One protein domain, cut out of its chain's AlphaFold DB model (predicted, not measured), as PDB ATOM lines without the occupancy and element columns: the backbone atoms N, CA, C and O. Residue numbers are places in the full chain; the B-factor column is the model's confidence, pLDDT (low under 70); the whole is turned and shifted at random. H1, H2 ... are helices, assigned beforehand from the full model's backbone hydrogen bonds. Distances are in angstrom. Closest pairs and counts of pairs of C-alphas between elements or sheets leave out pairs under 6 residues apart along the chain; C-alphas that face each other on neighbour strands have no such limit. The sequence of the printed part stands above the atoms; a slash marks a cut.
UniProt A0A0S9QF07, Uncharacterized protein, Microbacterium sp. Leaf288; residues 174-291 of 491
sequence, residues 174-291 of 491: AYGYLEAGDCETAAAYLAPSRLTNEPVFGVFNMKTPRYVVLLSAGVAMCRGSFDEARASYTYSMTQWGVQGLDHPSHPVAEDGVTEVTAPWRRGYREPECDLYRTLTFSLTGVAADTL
ATOM      1  N   ALA A 174      23.398  -4.134  -5.077       81.69
ATOM      2  CA  ALA A 174      24.838  -4.352  -4.997       81.69
ATOM      3  C   ALA A 174      25.553  -3.463  -3.964       81.69
ATOM      4  O   ALA A 174      26.449  -3.944  -3.269       81.69
ATOM      5  N   TYR A 175      25.156  -2.192  -3.843       83.31
ATOM      6  CA  TYR A 175      25.736  -1.266  -2.870       83.31
ATOM      7  C   TYR A 175      25.398  -1.676  -1.442       83.31
ATOM      8  O   TYR A 175      26.299  -1.805  -0.619       83.31
ATOM      9  N   GLY A 176      24.127  -1.992  -1.177       82.06
ATOM     10  CA  GLY A 176      23.686  -2.449   0.143       82.06
ATOM     11  C   GLY A 176      24.389  -3.737   0.591       82.06
ATOM     12  O   GLY A 176      24.763  -3.869   1.755       82.06
ATOM     13  N   TYR A 177      24.655  -4.674  -0.330       86.50
ATOM     14  CA  TYR A 177      25.473  -5.853  -0.011       86.50
ATOM     15  C   TYR A 177      26.925  -5.487   0.304       86.50
ATOM     16  O   TYR A 177      27.510  -6.054   1.226       86.50
ATOM     17  N   LEU A 178      27.499  -4.517  -0.412       87.69
ATOM     18  CA  LEU A 178      28.848  -4.036  -0.129       87.69
ATOM     19  C   LEU A 178      28.934  -3.352   1.246       87.69
ATOM     20  O   LEU A 178      29.905  -3.576   1.966       87.69
ATOM     21  N   GLU A 179      27.919  -2.578   1.644       86.12
ATOM     22  CA  GLU A 179      27.821  -1.971   2.984       86.12
ATOM     23  C   GLU A 179      27.711  -3.017   4.092       86.12
ATOM     24  O   GLU A 179      28.316  -2.874   5.155       86.12
ATOM     25  N   ALA A 180      26.983  -4.102   3.829       87.12
ATOM     26  CA  ALA A 180      26.873  -5.234   4.740       87.12
ATOM     27  C   ALA A 180      28.158  -6.087   4.817       87.12
ATOM     28  O   ALA A 180      28.210  -7.038   5.602       87.12
ATOM     29  N   GLY A 181      29.184  -5.780   4.014       89.94
ATOM     30  CA  GLY A 181      30.406  -6.578   3.898       89.94
ATOM     31  C   GLY A 181      30.223  -7.891   3.126       89.94
ATOM     32  O   GLY A 181      31.113  -8.741   3.147       89.94
ATOM     33  N   ASP A 182      29.093  -8.079   2.437       93.06
ATOM     34  CA  ASP A 182      28.824  -9.236   1.582       93.06
ATOM     35  C   ASP A 182      29.354  -8.990   0.160       93.06
ATOM     36  O   ASP A 182      28.621  -8.706  -0.795       93.06
ATOM     37  N   CYS A 183      30.679  -9.082   0.032       94.12
ATOM     38  CA  CYS A 183      31.383  -8.789  -1.215       94.12
ATOM     39  C   CYS A 183      30.962  -9.715  -2.370       94.12
ATOM     40  O   CYS A 183      30.982  -9.299  -3.528       94.12
ATOM     41  N   GLU A 184      30.621 -10.976  -2.080       93.94
ATOM     42  CA  GLU A 184      30.276 -11.967  -3.104       93.94
ATOM     43  C   GLU A 184      28.890 -11.710  -3.680       93.94
ATOM     44  O   GLU A 184      28.716 -11.737  -4.902       93.94
ATOM     45  N   THR A 185      27.916 -11.387  -2.825       88.75
ATOM     46  CA  THR A 185      26.586 -11.014  -3.300       88.75
ATOM     47  C   THR A 185      26.638  -9.689  -4.054       88.75
ATOM     48  O   THR A 185      26.056  -9.600  -5.133       88.75
ATOM     49  N   ALA A 186      27.409  -8.699  -3.586       87.88
ATOM     50  CA  ALA A 186      27.647  -7.461  -4.334       87.88
ATOM     51  C   ALA A 186      28.274  -7.731  -5.717       87.88
ATOM     52  O   ALA A 186      27.819  -7.198  -6.730       87.88
ATOM     53  N   ALA A 187      29.273  -8.618  -5.791       89.62
ATOM     54  CA  ALA A 187      29.908  -9.008  -7.047       89.62
ATOM     55  C   ALA A 187      28.957  -9.729  -8.012       89.62
ATOM     56  O   ALA A 187      29.114  -9.600  -9.224       89.62
ATOM     57  N   ALA A 188      27.972 -10.473  -7.506       85.62
ATOM     58  CA  ALA A 188      26.990 -11.159  -8.343       85.62
ATOM     59  C   ALA A 188      26.113 -10.183  -9.150       85.62
ATOM     60  O   ALA A 188      25.662 -10.545 -10.233       85.62
ATOM     61  N   TYR A 189      25.937  -8.943  -8.675       80.81
ATOM     62  CA  TYR A 189      25.279  -7.870  -9.433       80.81
ATOM     63  C   TYR A 189      26.188  -7.207 -10.471       80.81
ATOM     64  O   TYR A 189      25.693  -6.571 -11.392       80.81
ATOM     65  N   LEU A 190      27.511  -7.345 -10.345       79.75
ATOM     66  CA  LEU A 190      28.466  -6.931 -11.381       79.75
ATOM     67  C   LEU A 190      28.712  -8.028 -12.415       79.75
ATOM     68  O   LEU A 190      29.215  -7.758 -13.507       79.75
ATOM     69  N   ALA A 191      28.408  -9.279 -12.066       75.25
ATOM     70  CA  ALA A 191      28.571 -10.387 -12.978       75.25
ATOM     71  C   ALA A 191      27.637 -10.184 -14.179       75.25
ATOM     72  O   ALA A 191      26.453  -9.896 -13.990       75.25
ATOM     73  N   PRO A 192      28.128 -10.375 -15.416       60.69
ATOM     74  CA  PRO A 192      27.257 -10.383 -16.576       60.69
ATOM     75  C   PRO A 192      26.207 -11.478 -16.368       60.69
ATOM     76  O   PRO A 192      26.517 -12.675 -16.357       60.69
ATOM     77  N   SER A 193      24.964 -11.063 -16.133       48.88
ATOM     78  CA  SER A 193      23.822 -11.957 -16.003       48.88
ATOM     79  C   SER A 193      23.718 -12.788 -17.275       48.88
ATOM     80  O   SER A 193      23.369 -12.290 -18.341       48.88
ATOM     81  N   ARG A 194      23.980 -14.092 -17.158       39.75
ATOM     82  CA  ARG A 194      23.718 -15.058 -18.236       39.75
ATOM     83  C   ARG A 194      22.219 -15.229 -18.532       39.75
ATOM     84  O   ARG A 194      21.877 -15.997 -19.423       39.75
ATOM     85  N   LEU A 195      21.336 -14.601 -17.748       32.34
ATOM     86  CA  LEU A 195      19.887 -14.807 -17.789       32.34
ATOM     87  C   LEU A 195      19.111 -13.624 -18.378       32.34
ATOM     88  O   LEU A 195      17.929 -13.779 -18.669       32.34
ATOM     89  N   THR A 196      19.747 -12.481 -18.620       38.31
ATOM     90  CA  THR A 196      19.102 -11.321 -19.251       38.31
ATOM     91  C   THR A 196      19.643 -11.149 -20.659       38.31
ATOM     92  O   THR A 196      20.328 -10.199 -21.010       38.31
ATOM     93  N   ASN A 197      19.256 -12.113 -21.481       37.59
ATOM     94  CA  ASN A 197      19.203 -12.034 -22.935       37.59
ATOM     95  C   ASN A 197      18.191 -10.975 -23.434       37.59
ATOM     96  O   ASN A 197      18.009 -10.813 -24.640       37.59
ATOM     97  N   GLU A 198      17.526 -10.293 -22.503       36.97
ATOM     98  CA  GLU A 198      16.797  -9.048 -22.678       36.97
ATOM     99  C   GLU A 198      17.720  -7.890 -22.225       36.97
ATOM    100  O   GLU A 198      17.977  -7.770 -21.034       36.97
ATOM    101  N   PRO A 199      18.210  -7.020 -23.126       38.31
ATOM    102  CA  PRO A 199      18.726  -5.662 -22.905       38.31
ATOM    103  C   PRO A 199      17.795  -4.718 -22.152       38.31
ATOM    104  O   PRO A 199      17.968  -3.504 -22.221       38.31
ATOM    105  N   VAL A 200      16.844  -5.247 -21.389       39.94
ATOM    106  CA  VAL A 200      16.498  -4.571 -20.156       39.94
ATOM    107  C   VAL A 200      17.746  -4.722 -19.294       39.94
ATOM    108  O   VAL A 200      17.977  -5.759 -18.672       39.94
ATOM    109  N   PHE A 201      18.584  -3.691 -19.313       44.97
ATOM    110  CA  PHE A 201      19.749  -3.479 -18.457       44.97
ATOM    111  C   PHE A 201      19.383  -3.456 -16.954       44.97
ATOM    112  O   PHE A 201      20.051  -2.816 -16.160       44.97
ATOM    113  N   GLY A 202      18.383  -4.222 -16.504       40.53
ATOM    114  CA  GLY A 202      17.924  -4.305 -15.118       40.53
ATOM    115  C   GLY A 202      18.942  -4.901 -14.142       40.53
ATOM    116  O   GLY A 202      18.685  -4.931 -12.944       40.53
ATOM    117  N   VAL A 203      20.105  -5.360 -14.612       42.56
ATOM    118  CA  VAL A 203      21.231  -5.721 -13.729       42.56
ATOM    119  C   VAL A 203      22.051  -4.481 -13.361       42.56
ATOM    120  O   VAL A 203      22.587  -4.386 -12.259       42.56
ATOM    121  N   PHE A 204      22.061  -3.492 -14.252       48.53
ATOM    122  CA  PHE A 204      22.659  -2.188 -14.053       48.53
ATOM    123  C   PHE A 204      21.585  -1.106 -14.230       48.53
ATOM    124  O   PHE A 204      21.765  -0.189 -15.014       48.53
ATOM    125  N   ASN A 205      20.547  -1.106 -13.380       51.84
ATOM    126  CA  ASN A 205      19.843   0.153 -13.031       51.84
ATOM    127  C   ASN A 205      20.807   1.212 -12.428       51.84
ATOM    128  O   ASN A 205      20.424   2.311 -12.035       51.84
ATOM    129  N   MET A 206      22.084   0.851 -12.314       56.00
ATOM    130  CA  MET A 206      23.228   1.696 -12.071       56.00
ATOM    131  C   MET A 206      23.344   2.784 -13.141       56.00
ATOM    132  O   MET A 206      23.666   2.525 -14.294       56.00
ATOM    133  N   LYS A 207      23.141   4.028 -12.713       66.69
ATOM    134  CA  LYS A 207      22.920   5.185 -13.588       66.69
ATOM    135  C   LYS A 207      24.124   5.613 -14.439       66.69
ATOM    136  O   LYS A 207      23.954   6.464 -15.308       66.69
ATOM    137  N   THR A 208      25.343   5.118 -14.181       82.62
ATOM    138  CA  THR A 208      26.546   5.541 -14.924       82.62
ATOM    139  C   THR A 208      27.605   4.436 -15.065       82.62
ATOM    140  O   THR A 208      27.796   3.636 -14.142       82.62
ATOM    141  N   PRO A 209      28.409   4.435 -16.153       85.19
ATOM    142  CA  PRO A 209      29.513   3.487 -16.319       85.19
ATOM    143  C   PRO A 209      30.573   3.661 -15.228       85.19
ATOM    144  O   PRO A 209      31.194   2.697 -14.780       85.19
ATOM    145  N   ARG A 210      30.744   4.898 -14.752       90.19
ATOM    146  CA  ARG A 210      31.649   5.210 -13.651       90.19
ATOM    147  C   ARG A 210      31.243   4.494 -12.373       90.19
ATOM    148  O   ARG A 210      32.118   3.950 -11.699       90.19
ATOM    149  N   TYR A 211      29.956   4.498 -12.039       88.06
ATOM    150  CA  TYR A 211      29.459   3.826 -10.848       88.06
ATOM    151  C   TYR A 211      29.777   2.332 -10.871       88.06
ATOM    152  O   TYR A 211      30.308   1.815  -9.895       88.06
ATOM    153  N   VAL A 212      29.560   1.666 -12.010       88.81
ATOM    154  CA  VAL A 212      29.868   0.236 -12.181       88.81
ATOM    155  C   VAL A 212      31.345  -0.055 -11.878       88.81
ATOM    156  O   VAL A 212      31.660  -1.007 -11.162       88.81
ATOM    157  N   VAL A 213      32.267   0.795 -12.348       91.94
ATOM    158  CA  VAL A 213      33.707   0.636 -12.068       91.94
ATOM    159  C   VAL A 213      34.076   0.991 -10.624       91.94
ATOM    160  O   VAL A 213      34.958   0.370 -10.034       91.94
ATOM    161  N   LEU A 214      33.431   1.988 -10.016       93.31
ATOM    162  CA  LEU A 214      33.656   2.284  -8.598       93.31
ATOM    163  C   LEU A 214      33.153   1.149  -7.710       93.31
ATOM    164  O   LEU A 214      33.820   0.778  -6.745       93.31
ATOM    165  N   LEU A 215      32.020   0.553  -8.060       92.31
ATOM    166  CA  LEU A 215      31.477  -0.591  -7.353       92.31
ATOM    167  C   LEU A 215      32.396  -1.812  -7.501       92.31
ATOM    168  O   LEU A 215      32.655  -2.491  -6.509       92.31
ATOM    169  N   SER A 216      32.974  -2.054  -8.687       93.81
ATOM    170  CA  SER A 216      33.965  -3.127  -8.871       93.81
ATOM    171  C   SER A 216      35.235  -2.895  -8.050       93.81
ATOM    172  O   SER A 216      35.738  -3.831  -7.424       93.81
ATOM    173  N   ALA A 217      35.701  -1.646  -7.950       95.50
ATOM    174  CA  ALA A 217      36.797  -1.279  -7.059       95.50
ATOM    175  C   ALA A 217      36.448  -1.541  -5.581       95.50
ATOM    176  O   ALA A 217      37.279  -2.065  -4.837       95.50
ATOM    177  N   GLY A 218      35.217  -1.219  -5.166       94.62
ATOM    178  CA  GLY A 218      34.706  -1.489  -3.821       94.62
ATOM    179  C   GLY A 218      34.655  -2.983  -3.502       94.62
ATOM    180  O   GLY A 218      35.165  -3.408  -2.468       94.62
ATOM    181  N   VAL A 219      34.132  -3.799  -4.420       94.44
ATOM    182  CA  VAL A 219      34.112  -5.267  -4.306       94.44
ATOM    183  C   VAL A 219      35.527  -5.839  -4.198       94.44
ATOM    184  O   VAL A 219      35.788  -6.677  -3.333       94.44
ATOM    185  N   ALA A 220      36.459  -5.379  -5.039       95.25
ATOM    186  CA  ALA A 220      37.857  -5.800  -4.974       95.25
ATOM    187  C   ALA A 220      38.484  -5.449  -3.616       95.25
ATOM    188  O   ALA A 220      39.164  -6.282  -3.015       95.25
ATOM    189  N   MET A 221      38.199  -4.255  -3.087       95.50
ATOM    190  CA  MET A 221      38.682  -3.843  -1.773       95.50
ATOM    191  C   MET A 221      38.084  -4.678  -0.638       95.50
ATOM    192  O   MET A 221      38.821  -5.129   0.235       95.50
ATOM    193  N   CYS A 222      36.780  -4.947  -0.692       95.50
ATOM    194  CA  CYS A 222      36.062  -5.799   0.257       95.50
ATOM    195  C   CYS A 222      36.660  -7.219   0.314       95.50
ATOM    196  O   CYS A 222      36.821  -7.793   1.389       95.50
ATOM    197  N   ARG A 223      37.105  -7.757  -0.830       95.50
ATOM    198  CA  ARG A 223      37.820  -9.045  -0.930       95.50
ATOM    199  C   ARG A 223      39.297  -8.994  -0.508       95.50
ATOM    200  O   ARG A 223      39.978 -10.015  -0.554       95.50
ATOM    201  N   GLY A 224      39.824  -7.824  -0.145       94.88
ATOM    202  CA  GLY A 224      41.244  -7.623   0.165       94.88
ATOM    203  C   GLY A 224      42.171  -7.565  -1.061       94.88
ATOM    204  O   GLY A 224      43.392  -7.618  -0.911       94.88
ATOM    205  N   SER A 225      41.623  -7.437  -2.273       96.25
ATOM    206  CA  SER A 225      42.364  -7.295  -3.537       96.25
ATOM    207  C   SER A 225      42.702  -5.817  -3.805       96.25
ATOM    208  O   SER A 225      42.122  -5.157  -4.668       96.25
ATOM    209  N   PHE A 226      43.633  -5.252  -3.027       94.50
ATOM    210  CA  PHE A 226      43.940  -3.810  -3.074       94.50
ATOM    211  C   PHE A 226      44.519  -3.327  -4.411       94.50
ATOM    212  O   PHE A 226      44.253  -2.193  -4.811       94.50
ATOM    213  N   ASP A 227      45.297  -4.158  -5.108       94.88
ATOM    214  CA  ASP A 227      45.878  -3.784  -6.403       94.88
ATOM    215  C   ASP A 227      44.803  -3.669  -7.492       94.88
ATOM    216  O   ASP A 227      44.811  -2.721  -8.277       94.88
ATOM    217  N   GLU A 228      43.831  -4.581  -7.493       94.19
ATOM    218  CA  GLU A 228      42.677  -4.554  -8.395       94.19
ATOM    219  C   GLU A 228      41.734  -3.389  -8.071       94.19
ATOM    220  O   GLU A 228      41.290  -2.675  -8.976       94.19
ATOM    221  N   ALA A 229      41.502  -3.133  -6.779       95.62
ATOM    222  CA  ALA A 229      40.749  -1.970  -6.323       95.62
ATOM    223  C   ALA A 229      41.409  -0.665  -6.788       95.62
ATOM    224  O   ALA A 229      40.743   0.209  -7.344       95.62
ATOM    225  N   ARG A 230      42.736  -0.545  -6.631       95.62
ATOM    226  CA  ARG A 230      43.502   0.622  -7.086       95.62
ATOM    227  C   ARG A 230      43.452   0.774  -8.603       95.62
ATOM    228  O   ARG A 230      43.306   1.903  -9.072       95.62
ATOM    229  N   ALA A 231      43.576  -0.316  -9.358       94.62
ATOM    230  CA  ALA A 231      43.511  -0.288 -10.816       94.62
ATOM    231  C   ALA A 231      42.144   0.220 -11.303       94.62
ATOM    232  O   ALA A 231      42.093   1.181 -12.072       94.62
ATOM    233  N   SER A 232      41.054  -0.348 -10.781       94.00
ATOM    234  CA  SER A 232      39.679   0.025 -11.140       94.00
ATOM    235  C   SER A 232      39.350   1.463 -10.722       94.00
ATOM    236  O   SER A 232      38.868   2.256 -11.531       94.00
ATOM    237  N   TYR A 233      39.708   1.858  -9.495       95.69
ATOM    238  CA  TYR A 233      39.542   3.235  -9.016       95.69
ATOM    239  C   TYR A 233      40.319   4.244  -9.877       95.69
ATOM    240  O   TYR A 233      39.768   5.259 -10.306       95.69
ATOM    241  N   THR A 234      41.591   3.961 -10.178       95.00
ATOM    242  CA  THR A 234      42.432   4.850 -10.998       95.00
ATOM    243  C   THR A 234      41.877   4.975 -12.411       95.00
ATOM    244  O   THR A 234      41.838   6.081 -12.951       95.00
ATOM    245  N   TYR A 235      41.423   3.866 -13.000       93.31
ATOM    246  CA  TYR A 235      40.771   3.873 -14.305       93.31
ATOM    247  C   TYR A 235      39.532   4.769 -14.287       93.31
ATOM    248  O   TYR A 235      39.440   5.687 -15.098       93.31
ATOM    249  N   SER A 236      38.645   4.575 -13.307       93.00
ATOM    250  CA  SER A 236      37.421   5.360 -13.147       93.00
ATOM    251  C   SER A 236      37.701   6.865 -13.068       93.00
ATOM    252  O   SER A 236      37.153   7.659 -13.839       93.00
ATOM    253  N   MET A 237      38.646   7.260 -12.211       94.00
ATOM    254  CA  MET A 237      39.036   8.662 -12.055       94.00
ATOM    255  C   MET A 237      39.747   9.230 -13.287       94.00
ATOM    256  O   MET A 237      39.597  10.410 -13.587       94.00
ATOM    257  N   THR A 238      40.514   8.421 -14.020       93.06
ATOM    258  CA  THR A 238      41.225   8.883 -15.223       93.06
ATOM    259  C   THR A 238      40.280   9.053 -16.410       93.06
ATOM    260  O   THR A 238      40.429  10.009 -17.166       93.06
ATOM    261  N   GLN A 239      39.318   8.142 -16.579       90.25
ATOM    262  CA  GLN A 239      38.380   8.174 -17.704       90.25
ATOM    263  C   GLN A 239      37.302   9.241 -17.540       90.25
ATOM    264  O   GLN A 239      37.005   9.961 -18.491       90.25
ATOM    265  N   TRP A 240      36.723   9.356 -16.343       91.44
ATOM    266  CA  TRP A 240      35.539  10.194 -16.124       91.44
ATOM    267  C   TRP A 240      35.772  11.354 -15.157       91.44
ATOM    268  O   TRP A 240      34.938  12.252 -15.057       91.44
ATOM    269  N   GLY A 241      36.903  11.372 -14.451       92.94
ATOM    270  CA  GLY A 241      37.161  12.371 -13.423       92.94
ATOM    271  C   GLY A 241      36.179  12.288 -12.252       92.94
ATOM    272  O   GLY A 241      35.443  11.318 -12.065       92.94
ATOM    273  N   VAL A 242      36.173  13.357 -11.457       91.44
ATOM    274  CA  VAL A 242      35.337  13.493 -10.252       91.44
ATOM    275  C   VAL A 242      34.032  14.264 -10.493       91.44
ATOM    276  O   VAL A 242      33.239  14.409  -9.573       91.44
ATOM    277  N   GLN A 243      33.809  14.802 -11.695       87.00
ATOM    278  CA  GLN A 243      32.654  15.663 -11.997       87.00
ATOM    279  C   GLN A 243      31.347  14.870 -12.029       87.00
ATOM    280  O   GLN A 243      31.312  13.783 -12.590       87.00
ATOM    281  N   GLY A 244      30.268  15.403 -11.461       82.12
ATOM    282  CA  GLY A 244      28.973  14.714 -11.435       82.12
ATOM    283  C   GLY A 244      28.922  13.516 -10.488       82.12
ATOM    284  O   GLY A 244      28.103  12.630 -10.707       82.12
ATOM    285  N   LEU A 245      29.827  13.439  -9.500       85.69
ATOM    286  CA  LEU A 245      29.749  12.462  -8.399       85.69
ATOM    287  C   LEU A 245      28.642  12.811  -7.395       85.69
ATOM    288  O   LEU A 245      28.212  11.940  -6.652       85.69
ATOM    289  N   ASP A 246      28.264  14.090  -7.345       81.12
ATOM    290  CA  ASP A 246      27.114  14.627  -6.615       81.12
ATOM    291  C   ASP A 246      26.014  14.940  -7.635       81.12
ATOM    292  O   ASP A 246      26.134  15.819  -8.492       81.12
ATOM    293  N   HIS A 247      24.959  14.161  -7.587       66.62
ATOM    294  CA  HIS A 247      23.780  14.246  -8.395       66.62
ATOM    295  C   HIS A 247      22.624  14.713  -7.515       66.62
ATOM    296  O   HIS A 247      22.123  13.962  -6.677       66.62
ATOM    297  N   PRO A 248      22.087  15.911  -7.772       57.31
ATOM    298  CA  PRO A 248      20.916  16.414  -7.073       57.31
ATOM    299  C   PRO A 248      19.633  15.659  -7.481       57.31
ATOM    300  O   PRO A 248      18.604  16.273  -7.692       57.31
ATOM    301  N   SER A 249      19.636  14.322  -7.561       52.00
ATOM    302  CA  SER A 249      18.430  13.507  -7.785       52.00
ATOM    303  C   SER A 249      17.502  13.490  -6.582       52.00
ATOM    304  O   SER A 249      16.480  12.812  -6.624       52.00
ATOM    305  N   HIS A 250      17.828  14.195  -5.499       50.31
ATOM    306  CA  HIS A 250      16.826  14.437  -4.485       50.31
ATOM    307  C   HIS A 250      15.871  15.517  -5.030       50.31
ATOM    308  O   HIS A 250      16.288  16.671  -5.125       50.31
ATOM    309  N   PRO A 251      14.600  15.199  -5.346       49.44
ATOM    310  CA  PRO A 251      13.658  16.146  -5.966       49.44
ATOM    311  C   PRO A 251      13.477  17.430  -5.136       49.44
ATOM    312  O   PRO A 251      13.269  18.517  -5.661       49.44
ATOM    313  N   VAL A 252      13.697  17.332  -3.822       49.53
ATOM    314  CA  VAL A 252      13.696  18.466  -2.881       49.53
ATOM    315  C   VAL A 252      14.731  19.548  -3.244       49.53
ATOM    316  O   VAL A 252      14.522  20.708  -2.895       49.53
ATOM    317  N   ALA A 253      15.820  19.195  -3.938       46.25
ATOM    318  CA  ALA A 253      16.836  20.133  -4.415       46.25
ATOM    319  C   ALA A 253      16.508  20.742  -5.793       46.25
ATOM    320  O   ALA A 253      16.929  21.869  -6.058       46.25
ATOM    321  N   GLU A 254      15.766  20.036  -6.651       44.16
ATOM    322  CA  GLU A 254      15.428  20.500  -8.007       44.16
ATOM    323  C   GLU A 254      14.260  21.488  -8.021       44.16
ATOM    324  O   GLU A 254      14.278  22.447  -8.795       44.16
ATOM    325  N   ASP A 255      13.301  21.343  -7.104       54.66
ATOM    326  CA  ASP A 255      12.123  22.214  -7.069       54.66
ATOM    327  C   ASP A 255      12.455  23.660  -6.667       54.66
ATOM    328  O   ASP A 255      11.621  24.549  -6.819       54.66
ATOM    329  N   GLY A 256      13.647  23.926  -6.113       55.75
ATOM    330  CA  GLY A 256      14.099  25.260  -5.690       55.75
ATOM    331  C   GLY A 256      13.245  25.936  -4.602       55.75
ATOM    332  O   GLY A 256      13.559  27.048  -4.180       55.75
ATOM    333  N   VAL A 257      12.168  25.283  -4.153       56.94
ATOM    334  CA  VAL A 257      11.153  25.816  -3.231       56.94
ATOM    335  C   VAL A 257      11.323  25.249  -1.822       56.94
ATOM    336  O   VAL A 257      11.074  25.951  -0.842       56.94
ATOM    337  N   THR A 258      11.791  24.010  -1.693       55.47
ATOM    338  CA  THR A 258      12.158  23.433  -0.399       55.47
ATOM    339  C   THR A 258      13.613  23.737  -0.097       55.47
ATOM    340  O   THR A 258      14.529  23.141  -0.655       55.47
ATOM    341  N   GLU A 259      13.823  24.677   0.818       54.00
ATOM    342  CA  GLU A 259      15.123  24.908   1.428       54.00
ATOM    343  C   GLU A 259      15.604  23.577   2.022       54.00
ATOM    344  O   GLU A 259      14.986  23.023   2.937       54.00
ATOM    345  N   VAL A 260      16.669  23.019   1.443       54.22
ATOM    346  CA  VAL A 260      17.310  21.809   1.948       54.22
ATOM    347  C   VAL A 260      17.856  22.158   3.332       54.22
ATOM    348  O   VAL A 260      18.918  22.760   3.480       54.22
ATOM    349  N   THR A 261      17.070  21.860   4.361       47.84
ATOM    350  CA  THR A 261      17.379  22.208   5.746       47.84
ATOM    351  C   THR A 261      18.598  21.407   6.171       47.84
ATOM    352  O   THR A 261      18.576  20.182   6.137       47.84
ATOM    353  N   ALA A 262      19.685  22.088   6.549       39.41
ATOM    354  CA  ALA A 262      20.875  21.447   7.106       39.41
ATOM    355  C   ALA A 262      20.466  20.337   8.104       39.41
ATOM    356  O   ALA A 262      19.601  20.578   8.949       39.41
ATOM    357  N   PRO A 263      21.045  19.126   7.999       51.06
ATOM    358  CA  PRO A 263      22.466  18.913   7.730       51.06
ATOM    359  C   PRO A 263      22.823  18.293   6.368       51.06
ATOM    360  O   PRO A 263      23.957  17.832   6.232       51.06
ATOM    361  N   TRP A 264      21.930  18.260   5.372       49.25
ATOM    362  CA  TRP A 264      22.251  17.666   4.064       49.25
ATOM    363  C   TRP A 264      23.407  18.415   3.391       49.25
ATOM    364  O   TRP A 264      23.250  19.503   2.835       49.25
ATOM    365  N   ARG A 265      24.611  17.848   3.483       54.38
ATOM    366  CA  ARG A 265      25.748  18.278   2.677       54.38
ATOM    367  C   ARG A 265      25.539  17.715   1.276       54.38
ATOM    368  O   ARG A 265      25.138  16.565   1.145       54.38
ATOM    369  N   ARG A 266      25.845  18.512   0.251       52.56
ATOM    370  CA  ARG A 266      26.003  18.012  -1.123       52.56
ATOM    371  C   ARG A 266      26.863  16.740  -1.132       52.56
ATOM    372  O   ARG A 266      27.896  16.693  -0.449       52.56
ATOM    373  N   GLY A 267      26.406  15.726  -1.857       51.62
ATOM    374  CA  GLY A 267      27.029  14.415  -1.984       51.62
ATOM    375  C   GLY A 267      26.959  13.551  -0.728       51.62
ATOM    376  O   GLY A 267      27.915  12.838  -0.453       51.62
ATOM    377  N   TYR A 268      25.930  13.660   0.112       55.56
ATOM    378  CA  TYR A 268      25.711  12.707   1.210       55.56
ATOM    379  C   TYR A 268      24.534  11.803   0.841       55.56
ATOM    380  O   TYR A 268      23.462  12.337   0.555       55.56
ATOM    381  N   ARG A 269      24.721  10.474   0.915       63.81
ATOM    382  CA  ARG A 269      23.764   9.448   0.446       63.81
ATOM    383  C   ARG A 269      23.652   9.370  -1.065       63.81
ATOM    384  O   ARG A 269      22.565   9.257  -1.622       63.81
ATOM    385  N   GLU A 270      24.798   9.475  -1.710       77.62
ATOM    386  CA  GLU A 270      24.898   9.186  -3.125       77.62
ATOM    387  C   GLU A 270      25.916   8.086  -3.302       77.62
ATOM    388  O   GLU A 270      27.087   8.283  -2.961       77.62
ATOM    389  N   PRO A 271      25.510   6.940  -3.857       81.88
ATOM    390  CA  PRO A 271      26.335   5.748  -3.807       81.88
ATOM    391  C   PRO A 271      27.633   5.957  -4.610       81.88
ATOM    392  O   PRO A 271      28.685   5.459  -4.220       81.88
ATOM    393  N   GLU A 272      27.618   6.777  -5.672       87.31
ATOM    394  CA  GLU A 272      28.825   7.192  -6.405       87.31
ATOM    395  C   GLU A 272      29.800   8.003  -5.541       87.31
ATOM    396  O   GLU A 272      30.997   7.703  -5.503       87.31
ATOM    397  N   CYS A 273      29.300   9.027  -4.843       90.00
ATOM    398  CA  CYS A 273      30.116   9.868  -3.976       90.00
ATOM    399  C   CYS A 273      30.645   9.087  -2.767       90.00
ATOM    400  O   CYS A 273      31.821   9.209  -2.417       90.00
ATOM    401  N   ASP A 274      29.808   8.257  -2.149       88.94
ATOM    402  CA  ASP A 274      30.175   7.484  -0.970       88.94
ATOM    403  C   ASP A 274      31.194   6.389  -1.320       88.94
ATOM    404  O   ASP A 274      32.193   6.233  -0.607       88.94
ATOM    405  N   LEU A 275      31.047   5.715  -2.471       91.56
ATOM    406  CA  LEU A 275      32.092   4.838  -3.012       91.56
ATOM    407  C   LEU A 275      33.389   5.608  -3.263       91.56
ATOM    408  O   LEU A 275      34.451   5.170  -2.824       91.56
ATOM    409  N   TYR A 276      33.325   6.763  -3.932       94.31
ATOM    410  CA  TYR A 276      34.504   7.587  -4.205       94.31
ATOM    411  C   TYR A 276      35.246   7.971  -2.918       94.31
ATOM    412  O   TYR A 276      36.462   7.778  -2.827       94.31
ATOM    413  N   ARG A 277      34.530   8.476  -1.909       93.06
ATOM    414  CA  ARG A 277      35.120   8.878  -0.626       93.06
ATOM    415  C   ARG A 277      35.769   7.704   0.089       93.06
ATOM    416  O   ARG A 277      36.905   7.824   0.546       93.06
ATOM    417  N   THR A 278      35.071   6.576   0.147       92.75
ATOM    418  CA  THR A 278      35.532   5.384   0.865       92.75
ATOM    419  C   THR A 278      36.745   4.759   0.176       92.75
ATOM    420  O   THR A 278      37.742   4.461   0.840       92.75
ATOM    421  N   LEU A 279      36.728   4.650  -1.159       95.12
ATOM    422  CA  LEU A 279      37.874   4.201  -1.966       95.12
ATOM    423  C   LEU A 279      39.068   5.125  -1.807       95.12
ATOM    424  O   LEU A 279      40.176   4.654  -1.562       95.12
ATOM    425  N   THR A 280      38.857   6.434  -1.897       95.31
ATOM    426  CA  THR A 280      39.944   7.404  -1.758       95.31
ATOM    427  C   THR A 280      40.559   7.335  -0.367       95.31
ATOM    428  O   THR A 280      41.782   7.239  -0.255       95.31
ATOM    429  N   PHE A 281      39.740   7.323   0.687       94.06
ATOM    430  CA  PHE A 281      40.215   7.188   2.062       94.06
ATOM    431  C   PHE A 281      41.034   5.915   2.247       94.06
ATOM    432  O   PHE A 281      42.173   5.971   2.702       94.06
ATOM    433  N   SER A 282      40.503   4.780   1.806       93.38
ATOM    434  CA  SER A 282      41.144   3.486   2.021       93.38
ATOM    435  C   SER A 282      42.419   3.311   1.190       93.38
ATOM    436  O   SER A 282      43.391   2.723   1.660       93.38
ATOM    437  N   LEU A 283      42.466   3.855  -0.032       93.62
ATOM    438  CA  LEU A 283      43.629   3.747  -0.920       93.62
ATOM    439  C   LEU A 283      44.731   4.768  -0.625       93.62
ATOM    440  O   LEU A 283      45.896   4.488  -0.922       93.62
ATOM    441  N   THR A 284      44.381   5.952  -0.112       93.56
ATOM    442  CA  THR A 284      45.306   7.098  -0.002       93.56
ATOM    443  C   THR A 284      45.500   7.618   1.421       93.56
ATOM    444  O   THR A 284      46.454   8.350   1.669       93.56
ATOM    445  N   GLY A 285      44.618   7.260   2.359       92.75
ATOM    446  CA  GLY A 285      44.599   7.782   3.728       92.75
ATOM    447  C   GLY A 285      44.004   9.189   3.869       92.75
ATOM    448  O   GLY A 285      43.957   9.715   4.980       92.75
ATOM    449  N   VAL A 286      43.549   9.819   2.781       93.12
ATOM    450  CA  VAL A 286      42.887  11.133   2.834       93.12
ATOM    451  C   VAL A 286      41.514  10.987   3.483       93.12
ATOM    452  O   VAL A 286      40.678  10.238   2.990       93.12
ATOM    453  N   ALA A 287      41.273  11.709   4.578       88.75
ATOM    454  CA  ALA A 287      40.045  11.595   5.359       88.75
ATOM    455  C   ALA A 287      38.785  11.832   4.501       88.75
ATOM    456  O   ALA A 287      38.692  12.829   3.780       88.75
ATOM    457  N   ALA A 288      37.822  10.908   4.580       86.31
ATOM    458  CA  ALA A 288      36.638  10.881   3.716       86.31
ATOM    459  C   ALA A 288      35.799  12.174   3.778       86.31
ATOM    460  O   ALA A 288      35.228  12.600   2.778       86.31
ATOM    461  N   ASP A 289      35.763  12.831   4.935       83.69
ATOM    462  CA  ASP A 289      35.041  14.082   5.188       83.69
ATOM    463  C   ASP A 289      35.687  15.317   4.536       83.69
ATOM    464  O   ASP A 289      35.017  16.333   4.334       83.69
ATOM    465  N   THR A 290      36.969  15.232   4.172       88.50
ATOM    466  CA  THR A 290      37.684  16.291   3.438       88.50
ATOM    467  C   THR A 290      37.452  16.232   1.930       88.50
ATOM    468  O   THR A 290      37.739  17.196   1.217       88.50
ATOM    469  N   LEU A 291      36.907  15.119   1.435       89.44
ATOM    470  CA  LEU A 291      36.685  14.884   0.018       89.44
ATOM    471  C   LEU A 291      35.355  15.490  -0.431       89.44
ATOM    472  O   LEU A 291      34.267  15.149   0.051       89.44
TER     473      LEU A 291
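What this domain is: This is residues 174 to 291 of the 491 residues of an uncharacterized protein of Microbacterium sp. Leaf288 (UniProt A0A0S9QF07). Three helices, H2, H3 and H4, lie side by side with neighbours running opposite ways, H3 in the middle; H1 and H6 pack on H3 over the same side of this row, H6 at a steep tilt. Two loops reach out from this helical body: one between H2 and H3, where residues 194 to 200 stick out, and one between H4 and H6, which holds the short H5 and where residues 254 to 259 stick out. The printed part has 118 residues with six named helices, H1 to H6 in order along it, and no named strand; the class is all helix. It is compact, with a radius of gyration of the C-alphas of 15.4 A and spans of 45 by 40 by 28 A.

How they stand to each other: Start with H1, residues 174 to 179, and H2, residues 183 to 190, a helical hairpin at a shallow tilt of 22 degrees; their closest C-alphas, of Ala 174 and Ala 186, are 4.2 A apart. Next comes H3, residues 209 to 222, the hub, which touches four helices. It forms a helical hairpin with H2, closest at the C-alphas of Cys 183 and Val 219, 5.4 A apart. H1 touches H3 at a steep tilt of 39 degrees, with the C-alphas of Leu 178 and Val 219 closest at 6.8 A. H4, residues 226 to 240, forms a helical hairpin with H3 at a shallow tilt of 15 degrees; look at the closest C-alphas, of Ala 217 and Ala 229, 4.1 A apart. H5, residues 251 to 254, touches no helix. H6, residues 271 to 284, touches H3 at a steep tilt of 47 degrees, closest at the C-alphas of Tyr 211 and Glu 272, 5.6 A apart. With residues 279 to 283 alone, H6 only just touches H4, with 3 pairs of C-alphas within 8 A, those of Arg 230 and Leu 283 closest at 6.9 A. Every O i to N i+4 pair is within hydrogen-bond range in H1, H3, H4 and H6, 2 of 4 are in H2, and H5 is too short for such a pair.

Where its parts are: Find C-alpha 174 at (24.838, -4.352, -4.997), where H1 begins. H3 runs 20.1 A from C-alpha 209 at (29.513, 3.487, -16.319) to C-alpha 222, and H4 runs 20.9 A from C-alpha 226 to C-alpha 240. H6 runs 19.4 A and ends at C-alpha 284, at (45.306, 7.098, -0.002).

The domain as a whole: The C-alphas farthest apart, of Asp 227 and Val 257, are 45.7 A apart. The printed part has no cut. The links H2 to H3 and H5 to H6 are long. The model's pLDDT is under 70 at residues 192 to 207 and 247 to 269.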